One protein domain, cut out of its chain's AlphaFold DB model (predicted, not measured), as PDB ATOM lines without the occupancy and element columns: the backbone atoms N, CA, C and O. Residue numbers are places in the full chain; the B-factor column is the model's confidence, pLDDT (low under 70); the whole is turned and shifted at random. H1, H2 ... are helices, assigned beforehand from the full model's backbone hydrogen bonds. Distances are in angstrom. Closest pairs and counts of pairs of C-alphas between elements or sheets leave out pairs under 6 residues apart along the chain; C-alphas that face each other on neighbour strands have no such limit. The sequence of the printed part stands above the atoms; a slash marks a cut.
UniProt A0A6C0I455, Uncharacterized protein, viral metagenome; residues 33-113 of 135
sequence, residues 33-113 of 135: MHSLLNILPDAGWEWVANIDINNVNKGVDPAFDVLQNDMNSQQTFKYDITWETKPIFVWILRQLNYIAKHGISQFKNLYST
ATOM      1  N   MET A  33     165.291 148.805 184.003       87.69
ATOM      2  CA  MET A  33     165.047 147.413 184.393       87.69
ATOM      3  C   MET A  33     164.936 146.500 183.170       87.69
ATOM      4  O   MET A  33     165.572 145.450 183.137       87.69
ATOM      5  N   HIS A  34     164.196 146.916 182.139       86.88
ATOM      6  CA  HIS A  34     164.148 146.179 180.876       86.88
ATOM      7  C   HIS A  34     165.526 146.072 180.222       86.88
ATOM      8  O   HIS A  34     165.912 144.984 179.807       86.88
ATOM      9  N   SER A  35     166.286 147.170 180.185       91.25
ATOM     10  CA  SER A  35     167.642 147.162 179.620       91.25
ATOM     11  C   SER A  35     168.553 146.203 180.385       91.25
ATOM     12  O   SER A  35     169.272 145.409 179.786       91.25
ATOM     13  N   LEU A  36     168.481 146.223 181.721       91.19
ATOM     14  CA  LEU A  36     169.254 145.340 182.589       91.19
ATOM     15  C   LEU A  36     168.979 143.866 182.278       91.19
ATOM     16  O   LEU A  36     169.919 143.091 182.134       91.19
ATOM     17  N   LEU A  37     167.705 143.492 182.150       87.56
ATOM     18  CA  LEU A  37     167.298 142.118 181.851       87.56
ATOM     19  C   LEU A  37     167.572 141.717 180.396       87.56
ATOM     20  O   LEU A  37     167.784 140.541 180.125       87.56
ATOM     21  N   ASN A  38     167.588 142.670 179.464       88.44
ATOM     22  CA  ASN A  38     167.938 142.401 178.073       88.44
ATOM     23  C   ASN A  38     169.438 142.104 177.916       88.44
ATOM     24  O   ASN A  38     169.828 141.180 177.209       88.44
ATOM     25  N   ILE A  39     170.284 142.881 178.596       90.69
ATOM     26  CA  ILE A  39     171.744 142.780 178.472       90.69
ATOM     27  C   ILE A  39     172.303 141.663 179.358       90.69
ATOM     28  O   ILE A  39     173.242 140.973 178.967       90.69
ATOM     29  N   LEU A  40     171.739 141.492 180.558       88.12
ATOM     30  CA  LEU A  40     172.177 140.529 181.568       88.12
ATOM     31  C   LEU A  40     170.970 139.716 182.078       88.12
ATOM     32  O   LEU A  40     170.553 139.895 183.225       88.12
ATOM     33  N   PRO A  41     170.401 138.815 181.258       81.75
ATOM     34  CA  PRO A  41     169.163 138.104 181.589       81.75
ATOM     35  C   PRO A  41     169.255 137.277 182.876       81.75
ATOM     36  O   PRO A  41     168.338 137.317 183.693       81.75
ATOM     37  N   ASP A  42     170.385 136.602 183.098       81.06
ATOM     38  CA  ASP A  42     170.563 135.713 184.254       81.06
ATOM     39  C   ASP A  42     171.326 136.373 185.414       81.06
ATOM     40  O   ASP A  42     171.136 136.021 186.576       81.06
ATOM     41  N   ALA A  43     172.180 137.353 185.107       86.38
ATOM     42  CA  ALA A  43     173.115 137.953 186.062       86.38
ATOM     43  C   ALA A  43     172.795 139.413 186.418       86.38
ATOM     44  O   ALA A  43     173.460 139.991 187.274       86.38
ATOM     45  N   GLY A  44     171.797 140.042 185.788       87.12
ATOM     46  CA  GLY A  44     171.576 141.488 185.890       87.12
ATOM     47  C   GLY A  44     171.326 141.966 187.317       87.12
ATOM     48  O   GLY A  44     171.922 142.947 187.765       87.12
ATOM     49  N   TRP A  45     170.503 141.237 188.074       87.81
ATOM     50  CA  TRP A  45     170.230 141.571 189.474       87.81
ATOM     51  C   TRP A  45     171.441 141.374 190.386       87.81
ATOM     52  O   TRP A  45     171.628 142.155 191.317       87.81
ATOM     53  N   GLU A  46     172.261 140.355 190.133       90.38
ATOM     54  CA  GLU A  46     173.482 140.111 190.900       90.38
ATOM     55  C   GLU A  46     174.549 141.161 190.584       90.38
ATOM     56  O   GLU A  46     175.122 141.752 191.499       90.38
ATOM     57  N   TRP A  47     174.763 141.455 189.300       92.88
ATOM     58  CA  TRP A  47     175.665 142.513 188.858       92.88
ATOM     59  C   TRP A  47     175.273 143.840 189.508       92.88
ATOM     60  O   TRP A  47     176.073 144.435 190.230       92.88
ATOM     61  N   VAL A  48     174.009 144.258 189.372       91.62
ATOM     62  CA  VAL A  48     173.563 145.557 189.890       91.62
ATOM     63  C   VAL A  48     173.525 145.616 191.415       91.62
ATOM     64  O   VAL A  48     173.585 146.711 191.962       91.62
ATOM     65  N   ALA A  49     173.459 144.488 192.132       90.31
ATOM     66  CA  ALA A  49     173.608 144.467 193.590       90.31
ATOM     67  C   ALA A  49     175.047 144.789 194.034       90.31
ATOM     68  O   ALA A  49     175.241 145.371 195.106       90.31
ATOM     69  N   ASN A  50     176.036 144.454 193.203       93.12
ATOM     70  CA  ASN A  50     177.457 144.508 193.539       93.12
ATOM     71  C   ASN A  50     178.222 145.681 192.901       93.12
ATOM     72  O   ASN A  50     179.394 145.870 193.223       93.12
ATOM     73  N   ILE A  51     177.590 146.488 192.041       92.38
ATOM     74  CA  ILE A  51     178.242 147.671 191.458       92.38
ATOM     75  C   ILE A  51     178.696 148.680 192.524       92.38
ATOM     76  O   ILE A  51     177.995 148.947 193.507       92.38
ATOM     77  N   ASP A  52     179.835 149.324 192.269       91.19
ATOM     78  CA  ASP A  52     180.253 150.515 193.007       91.19
ATOM     79  C   ASP A  52     179.595 151.764 192.409       91.19
ATOM     80  O   ASP A  52     180.081 152.390 191.465       91.19
ATOM     81  N   ILE A  53     178.465 152.145 192.997       87.00
ATOM     82  CA  ILE A  53     177.669 153.313 192.603       87.00
ATOM     83  C   ILE A  53     178.475 154.621 192.685       87.00
ATOM     84  O   ILE A  53     178.160 155.588 191.987       87.00
ATOM     85  N   ASN A  54     179.502 154.683 193.534       86.81
ATOM     86  CA  ASN A  54     180.316 155.887 193.686       86.81
ATOM     87  C   ASN A  54     181.366 156.019 192.576       86.81
ATOM     88  O   ASN A  54     181.880 157.116 192.362       86.81
ATOM     89  N   ASN A  55     181.636 154.940 191.837       89.50
ATOM     90  CA  ASN A  55     182.645 154.885 190.786       89.50
ATOM     91  C   ASN A  55     182.056 154.594 189.391       89.50
ATOM     92  O   ASN A  55     182.660 153.926 188.554       89.50
ATOM     93  N   VAL A  56     180.867 155.124 189.110       89.75
ATOM     94  CA  VAL A  56     180.252 155.029 187.778       89.75
ATOM     95  C   VAL A  56     180.960 155.990 186.825       89.75
ATOM     96  O   VAL A  56     180.871 157.205 186.997       89.75
ATOM     97  N   ASN A  57     181.657 155.472 185.816       88.38
ATOM     98  CA  ASN A  57     182.411 156.262 184.840       88.38
ATOM     99  C   ASN A  57     182.435 155.572 183.468       88.38
ATOM    100  O   ASN A  57     182.358 154.346 183.384       88.38
ATOM    101  N   LYS A  58     182.580 156.372 182.404       86.88
ATOM    102  CA  LYS A  58     182.673 155.881 181.024       86.88
ATOM    103  C   LYS A  58     183.853 154.937 180.856       86.88
ATOM    104  O   LYS A  58     184.963 155.285 181.254       86.88
ATOM    105  N   GLY A  59     183.617 153.775 180.249       83.19
ATOM    106  CA  GLY A  59     184.660 152.789 179.977       83.19
ATOM    107  C   GLY A  59     185.273 152.113 181.211       83.19
ATOM    108  O   GLY A  59     186.235 151.370 181.046       83.19
ATOM    109  N   VAL A  60     184.754 152.353 182.425       85.50
ATOM    110  CA  VAL A  60     185.220 151.662 183.645       85.50
ATOM    111  C   VAL A  60     184.553 150.300 183.792       85.50
ATOM    112  O   VAL A  60     185.243 149.307 183.998       85.50
ATOM    113  N   ASP A  61     183.231 150.246 183.638       88.12
ATOM    114  CA  ASP A  61     182.490 148.995 183.479       88.12
ATOM    115  C   ASP A  61     181.784 149.033 182.112       88.12
ATOM    116  O   ASP A  61     180.921 149.893 181.902       88.12
ATOM    117  N   PRO A  62     182.127 148.132 181.171       89.00
ATOM    118  CA  PRO A  62     181.467 148.048 179.870       89.00
ATOM    119  C   PRO A  62     179.945 147.881 179.962       89.00
ATOM    120  O   PRO A  62     179.227 148.346 179.076       89.00
ATOM    121  N   ALA A  63     179.430 147.267 181.033       90.25
ATOM    122  CA  ALA A  63     177.995 147.102 181.234       90.25
ATOM    123  C   ALA A  63     177.272 148.447 181.409       90.25
ATOM    124  O   ALA A  63     176.110 148.556 181.022       90.25
ATOM    125  N   PHE A  64     177.942 149.495 181.908       92.69
ATOM    126  CA  PHE A  64     177.353 150.836 181.992       92.69
ATOM    127  C   PHE A  64     177.064 151.427 180.613       92.69
ATOM    128  O   PHE A  64     175.954 151.903 180.376       92.69
ATOM    129  N   ASP A  65     178.037 151.365 179.702       91.69
ATOM    130  CA  ASP A  65     177.880 151.889 178.344       91.69
ATOM    131  C   ASP A  65     176.818 151.090 177.567       91.69
ATOM    132  O   ASP A  65     175.981 151.673 176.877       91.69
ATOM    133  N   VAL A  66     176.793 149.758 177.711       92.75
ATOM    134  CA  VAL A  66     175.782 148.912 177.051       92.75
ATOM    135  C   VAL A  66     174.383 149.181 177.617       92.75
ATOM    136  O   VAL A  66     173.447 149.348 176.836       92.75
ATOM    137  N   LEU A  67     174.240 149.306 178.943       93.19
ATOM    138  CA  LEU A  67     172.969 149.643 179.599       93.19
ATOM    139  C   LEU A  67     172.424 150.980 179.106       93.19
ATOM    140  O   LEU A  67     171.264 151.073 178.717       93.19
ATOM    141  N   GLN A  68     173.270 152.006 179.080       92.88
ATOM    142  CA  GLN A  68     172.907 153.327 178.587       92.88
ATOM    143  C   GLN A  68     172.476 153.292 177.111       92.88
ATOM    144  O   GLN A  68     171.470 153.905 176.747       92.88
ATOM    145  N   ASN A  69     173.212 152.567 176.264       93.38
ATOM    146  CA  ASN A  69     172.900 152.453 174.841       93.38
ATOM    147  C   ASN A  69     171.570 151.730 174.598       93.38
ATOM    148  O   ASN A  69     170.758 152.216 173.810       93.38
ATOM    149  N   ASP A  70     171.315 150.617 175.294       93.19
ATOM    150  CA  ASP A  70     170.036 149.905 175.196       93.19
ATOM    151  C   ASP A  70     168.883 150.799 175.659       93.19
ATOM    152  O   ASP A  70     167.925 150.987 174.908       93.19
ATOM    153  N   MET A  71     169.031 151.473 176.807       91.44
ATOM    154  CA  MET A  71     168.041 152.428 177.314       91.44
ATOM    155  C   MET A  71     167.683 153.501 176.276       91.44
ATOM    156  O   MET A  71     166.503 153.790 176.086       91.44
ATOM    157  N   ASN A  72     168.668 154.091 175.594       91.38
ATOM    158  CA  ASN A  72     168.421 155.121 174.575       91.38
ATOM    159  C   ASN A  72     167.815 154.554 173.275       91.38
ATOM    160  O   ASN A  72     167.120 155.262 172.537       91.38
ATOM    161  N   SER A  73     168.034 153.266 172.996       89.69
ATOM    162  CA  SER A  73     167.481 152.591 171.816       89.69
ATOM    163  C   SER A  73     165.967 152.350 171.921       89.69
ATOM    164  O   SER A  73     165.268 152.337 170.905       89.69
ATOM    165  N   GLN A  74     165.433 152.240 173.144       84.50
ATOM    166  CA  GLN A  74     164.014 151.976 173.385       84.50
ATOM    167  C   GLN A  74     163.125 153.129 172.874       84.50
ATOM    168  O   GLN A  74     163.462 154.310 172.995       84.50
ATOM    169  N   GLN A  75     161.986 152.794 172.256       77.50
ATOM    170  CA  GLN A  75     161.070 153.764 171.626       77.50
ATOM    171  C   GLN A  75     159.896 154.191 172.520       77.50
ATOM    172  O   GLN A  75     159.219 155.160 172.203       77.50
ATOM    173  N   THR A  76     159.662 153.495 173.633       70.62
ATOM    174  CA  THR A  76     158.523 153.711 174.543       70.62
ATOM    175  C   THR A  76     158.558 155.049 175.281       70.62
ATOM    176  O   THR A  76     157.505 155.605 175.564       70.62
ATOM    177  N   PHE A  77     159.747 155.568 175.595       71.94
ATOM    178  CA  PHE A  77     159.937 156.861 176.251       71.94
ATOM    179  C   PHE A  77     161.296 157.450 175.853       71.94
ATOM    180  O   PHE A  77     162.349 156.855 176.122       71.94
ATOM    181  N   LYS A  78     161.279 158.617 175.195       72.56
ATOM    182  CA  LYS A  78     162.478 159.286 174.674       72.56
ATOM    183  C   LYS A  78     162.990 160.341 175.649       72.56
ATOM    184  O   LYS A  78     162.557 161.485 175.654       72.56
ATOM    185  N   TYR A  79     163.943 159.910 176.465       80.38
ATOM    186  CA  TYR A  79     164.783 160.756 177.307       80.38
ATOM    187  C   TYR A  79     166.214 160.234 177.207       80.38
ATOM    188  O   TYR A  79     166.510 159.176 177.770       80.38
ATOM    189  N   ASP A  80     167.076 160.900 176.447       85.00
ATOM    190  CA  ASP A  80     168.418 160.384 176.187       85.00
ATOM    191  C   ASP A  80     169.315 160.545 177.414       85.00
ATOM    192  O   ASP A  80     169.461 161.628 177.978       85.00
ATOM    193  N   ILE A  81     169.928 159.440 177.830       86.31
ATOM    194  CA  ILE A  81     170.939 159.424 178.880       86.31
ATOM    195  C   ILE A  81     172.298 159.488 178.199       86.31
ATOM    196  O   ILE A  81     172.681 158.589 177.453       86.31
ATOM    197  N   THR A  82     173.039 160.548 178.469       88.44
ATOM    198  CA  THR A  82     174.433 160.740 178.066       88.44
ATOM    199  C   THR A  82     175.346 160.781 179.293       88.44
ATOM    200  O   THR A  82     174.886 160.937 180.430       88.44
ATOM    201  N   TRP A  83     176.660 160.723 179.071       86.19
ATOM    202  CA  TRP A  83     177.646 160.958 180.131       86.19
ATOM    203  C   TRP A  83     177.594 162.386 180.701       86.19
ATOM    204  O   TRP A  83     178.052 162.612 181.817       86.19
ATOM    205  N   GLU A  84     176.979 163.334 179.993       86.75
ATOM    206  CA  GLU A  84     176.703 164.684 180.501       86.75
ATOM    207  C   GLU A  84     175.534 164.664 181.498       86.75
ATOM    208  O   GLU A  84     175.561 165.344 182.520       86.75
ATOM    209  N   THR A  85     174.558 163.775 181.285       87.56
ATOM    210  CA  THR A  85     173.476 163.473 182.242       87.56
ATOM    211  C   THR A  85     173.857 162.404 183.278       87.56
ATOM    212  O   THR A  85     172.985 161.757 183.865       87.56
ATOM    213  N   LYS A  86     175.157 162.220 183.556       85.38
ATOM    214  CA  LYS A  86     175.673 161.247 184.539       85.38
ATOM    215  C   LYS A  86     174.912 161.237 185.876       85.38
ATOM    216  O   LYS A  86     174.661 160.139 186.368       85.38
ATOM    217  N   PRO A  87     174.501 162.374 186.479       90.00
ATOM    218  CA  PRO A  87     173.727 162.345 187.722       90.00
ATOM    219  C   PRO A  87     172.420 161.544 187.625       90.00
ATOM    220  O   PRO A  87     172.068 160.838 188.568       90.00
ATOM    221  N   ILE A  88     171.732 161.605 186.481       88.06
ATOM    222  CA  ILE A  88     170.495 160.852 186.227       88.06
ATOM    223  C   ILE A  88     170.813 159.365 186.106       88.06
ATOM    224  O   ILE A  88     170.156 158.539 186.734       88.06
ATOM    225  N   PHE A  89     171.871 159.024 185.367       90.06
ATOM    226  CA  PHE A  89     172.312 157.639 185.224       90.06
ATOM    227  C   PHE A  89     172.738 157.018 186.564       90.06
ATOM    228  O   PHE A  89     172.322 155.916 186.907       90.06
ATOM    229  N   VAL A  90     173.488 157.759 187.384       90.56
ATOM    230  CA  VAL A  90     173.857 157.340 188.744       90.56
ATOM    231  C   VAL A  90     172.621 157.183 189.631       90.56
ATOM    232  O   VAL A  90     172.550 156.239 190.417       90.56
ATOM    233  N   TRP A  91     171.634 158.077 189.517       92.38
ATOM    234  CA  TRP A  91     170.371 157.939 190.242       92.38
ATOM    235  C   TRP A  91     169.622 156.661 189.841       92.38
ATOM    236  O   TRP A  91     169.179 155.932 190.728       92.38
ATOM    237  N   ILE A  92     169.553 156.337 188.544       91.69
ATOM    238  CA  ILE A  92     168.964 155.086 188.038       91.69
ATOM    239  C   ILE A  92     169.680 153.873 188.645       91.69
ATOM    240  O   ILE A  92     169.034 153.002 189.226       91.69
ATOM    241  N   LEU A  93     171.015 153.839 188.580       92.88
ATOM    242  CA  LEU A  93     171.812 152.743 189.139       92.88
ATOM    243  C   LEU A  93     171.622 152.600 190.657       92.88
ATOM    244  O   LEU A  93     171.588 151.480 191.163       92.88
ATOM    245  N   ARG A  94     171.415 153.706 191.387       90.44
ATOM    246  CA  ARG A  94     171.026 153.670 192.808       90.44
ATOM    247  C   ARG A  94     169.688 152.988 193.031       90.44
ATOM    248  O   ARG A  94     169.595 152.155 193.930       90.44
ATOM    249  N   GLN A  95     168.676 153.325 192.232       87.44
ATOM    250  CA  GLN A  95     167.361 152.696 192.355       87.44
ATOM    251  C   GLN A  95     167.449 151.196 192.064       87.44
ATOM    252  O   GLN A  95     166.958 150.388 192.851       87.44
ATOM    253  N   LEU A  96     168.146 150.809 190.992       89.56
ATOM    254  CA  LEU A  96     168.340 149.400 190.649       89.56
ATOM    255  C   LEU A  96     169.120 148.637 191.730       89.56
ATOM    256  O   LEU A  96     168.703 147.546 192.107       89.56
ATOM    257  N   ASN A  97     170.200 149.208 192.280       91.12
ATOM    258  CA  ASN A  97     170.961 148.593 193.376       91.12
ATOM    259  C   ASN A  97     170.093 148.397 194.628       91.12
ATOM    260  O   ASN A  97     170.126 147.328 195.240       91.12
ATOM    261  N   TYR A  98     169.284 149.400 194.985       84.25
ATOM    262  CA  TYR A  98     168.354 149.312 196.109       84.25
ATOM    263  C   TYR A  98     167.321 148.197 195.893       84.25
ATOM    264  O   TYR A  98     167.128 147.356 196.772       84.25
ATOM    265  N   ILE A  99     166.712 148.124 194.704       82.00
ATOM    266  CA  ILE A  99     165.772 147.054 194.333       82.00
ATOM    267  C   ILE A  99     166.463 145.687 194.350       82.00
ATOM    268  O   ILE A  99     165.886 144.704 194.814       82.00
ATOM    269  N   ALA A 100     167.706 145.593 193.887       84.94
ATOM    270  CA  ALA A 100     168.438 144.337 193.884       84.94
ATOM    271  C   ALA A 100     168.699 143.820 195.305       84.94
ATOM    272  O   ALA A 100     168.442 142.641 195.563       84.94
ATOM    273  N   LYS A 101     169.122 144.698 196.224       81.62
ATOM    274  CA  LYS A 101     169.448 144.358 197.621       81.62
ATOM    275  C   LYS A 101     168.233 144.172 198.526       81.62
ATOM    276  O   LYS A 101     168.270 143.333 199.420       81.62
ATOM    277  N   HIS A 102     167.182 144.965 198.325       78.12
ATOM    278  CA  HIS A 102     166.067 145.077 199.275       78.12
ATOM    279  C   HIS A 102     164.693 144.809 198.655       78.12
ATOM    280  O   HIS A 102     163.713 144.648 199.379       78.12
ATOM    281  N   GLY A 103     164.593 144.775 197.326       63.19
ATOM    282  CA  GLY A 103     163.331 144.563 196.631       63.19
ATOM    283  C   GLY A 103     162.795 143.148 196.836       63.19
ATOM    284  O   GLY A 103     163.531 142.163 196.755       63.19
ATOM    285  N   ILE A 104     161.485 143.048 197.051       59.19
ATOM    286  CA  ILE A 104     160.777 141.770 197.144       59.19
ATOM    287  C   ILE A 104     160.833 141.090 195.768       59.19
ATOM    288  O   ILE A 104     160.511 141.712 194.754       59.19
ATOM    289  N   SER A 105     161.205 139.807 195.710       55.66
ATOM    290  CA  SER A 105     161.399 139.063 194.450       55.66
ATOM    291  C   SER A 105     160.175 139.077 193.520       55.66
ATOM    292  O   SER A 105     160.323 139.041 192.303       55.66
ATOM    293  N   GLN A 106     158.967 139.193 194.078       47.22
ATOM    294  CA  GLN A 106     157.718 139.314 193.319       47.22
ATOM    295  C   GLN A 106     157.656 140.606 192.493       47.22
ATOM    296  O   GLN A 106     157.200 140.568 191.356       47.22
ATOM    297  N   PHE A 107     158.176 141.725 193.010       50.44
ATOM    298  CA  PHE A 107     158.260 142.973 192.251       50.44
ATOM    299  C   PHE A 107     159.290 142.865 191.125       50.44
ATOM    300  O   PHE A 107     159.002 143.292 190.013       50.44
ATOM    301  N   LYS A 108     160.431 142.195 191.347       51.00
ATOM    302  CA  LYS A 108     161.431 141.946 190.288       51.00
ATOM    303  C   LYS A 108     160.816 141.229 189.069       51.00
ATOM    304  O   LYS A 108     161.119 141.607 187.942       51.00
ATOM    305  N   ASN A 109     159.895 140.286 189.301       51.00
ATOM    306  CA  ASN A 109     159.131 139.594 188.250       51.00
ATOM    307  C   ASN A 109     157.956 140.414 187.680       51.00
ATOM    308  O   ASN A 109     157.582 140.256 186.516       51.00
ATOM    309  N   LEU A 110     157.338 141.286 188.483       49.78
ATOM    310  CA  LEU A 110     156.243 142.141 188.015       49.78
ATOM    311  C   LEU A 110     156.755 143.157 186.985       49.78
ATOM    312  O   LEU A 110     156.135 143.348 185.947       49.78
ATOM    313  N   TYR A 111     157.932 143.735 187.229       50.47
ATOM    314  CA  TYR A 111     158.564 144.702 186.330       50.47
ATOM    315  C   TYR A 111     159.246 144.073 185.108       50.47
ATOM    316  O   TYR A 111     159.452 144.763 184.122       50.47
ATOM    317  N   SER A 112     159.560 142.772 185.121       50.06
ATOM    318  CA  SER A 112     160.031 142.071 183.913       50.06
ATOM    319  C   SER A 112     158.902 141.750 182.926       50.06
ATOM    320  O   SER A 112     159.163 141.334 181.800       50.06
ATOM    321  N   THR A 113     157.643 141.892 183.354       46.81
ATOM    322  CA  THR A 113     156.450 141.527 182.573       46.81
ATOM    323  C   THR A 113     155.484 142.694 182.343       46.81
ATOM    324  O   THR A 113     154.719 142.664 181.378       46.81
TER     325      THR A 113
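This is residues 33 to 113 of the 135 residues of an uncharacterized protein of viral metagenome (UniProt A0A6C0I455). A small, loosely joined group of five helices is built along one long helix, H4: H2 crosses H4 at nearly a right angle, H3 stands near the beginning of H4, and H5 folds back beyond its end. H1 sits in the gap between H3 and H5, and two long loops join H2 to H3 and H3 to H4. The printed part has 81 residues with five named helices, H1 to H5 in order along the chain, and no named strand; the class is all helix. The whole is compact, with a radius of gyration of the C-alphas of 12.2 A and spans of 34 by 29 by 19 A.

Begin with H4, residues 86 to 102, the longest helix. Look next at H2, residues 44 to 50: it touches H4, about perpendicular at 84 degrees, and their closest C-alphas, those of Ala 49 and Asn 97, are 4.9 A apart. H1, residues 33 to 39, only just touches H2, with 3 pairs of C-alphas within 8 A, and only at the corner by their link; the closest C-alphas are those of Leu 36 and Gly 44, 5.6 A apart. H3, residues 62 to 73, touches H1 with residues 66 to 71 alone, at a steep tilt of 63 degrees, opposite ways; the closest C-alphas, those of Ser 35 and Asp 70, are 5.7 A apart. H3 is close to H4 but not clearly touching, with the C-alphas of Gln 68 and Phe 89 closest at 7.9 A. H5, residues 105 to 111, touches no helix; its closest C-alpha to H1 is Tyr 111, 7.3 A from that of Met 33. H5 is apart from H2 and H3. In H1, H2, H3, H4 and H5 every pair of backbone O i and N i+4 is within hydrogen-bond range.

Find C-alpha 86 at (175.673, 161.247, 184.539); from there H4 runs 23.9 A to C-alpha 102 at (166.067, 145.077, 199.275). H3 runs 16.8 A from Pro 62 to Ser 73. Find C-alpha 33 at (165.047, 147.413, 184.393), where H1 begins; H1 and H2 each measure 10.1 A, and H5 measures 10.3 A.

The C-alphas farthest apart are those of Glu 84 and Gln 106, at 34.2 A. The printed part has no cut. The links from H2 to H3 and from H3 to H4 are long, with 11 and 12 residues; those from H1 to H2 and from H4 to H5 are tight. Look for residues 74 to 85 at 12 to 17 A from the mean of the C-alphas. The mean pLDDT of the printed part is 82.8, and residues 103 to 113 of this predicted model are under 70.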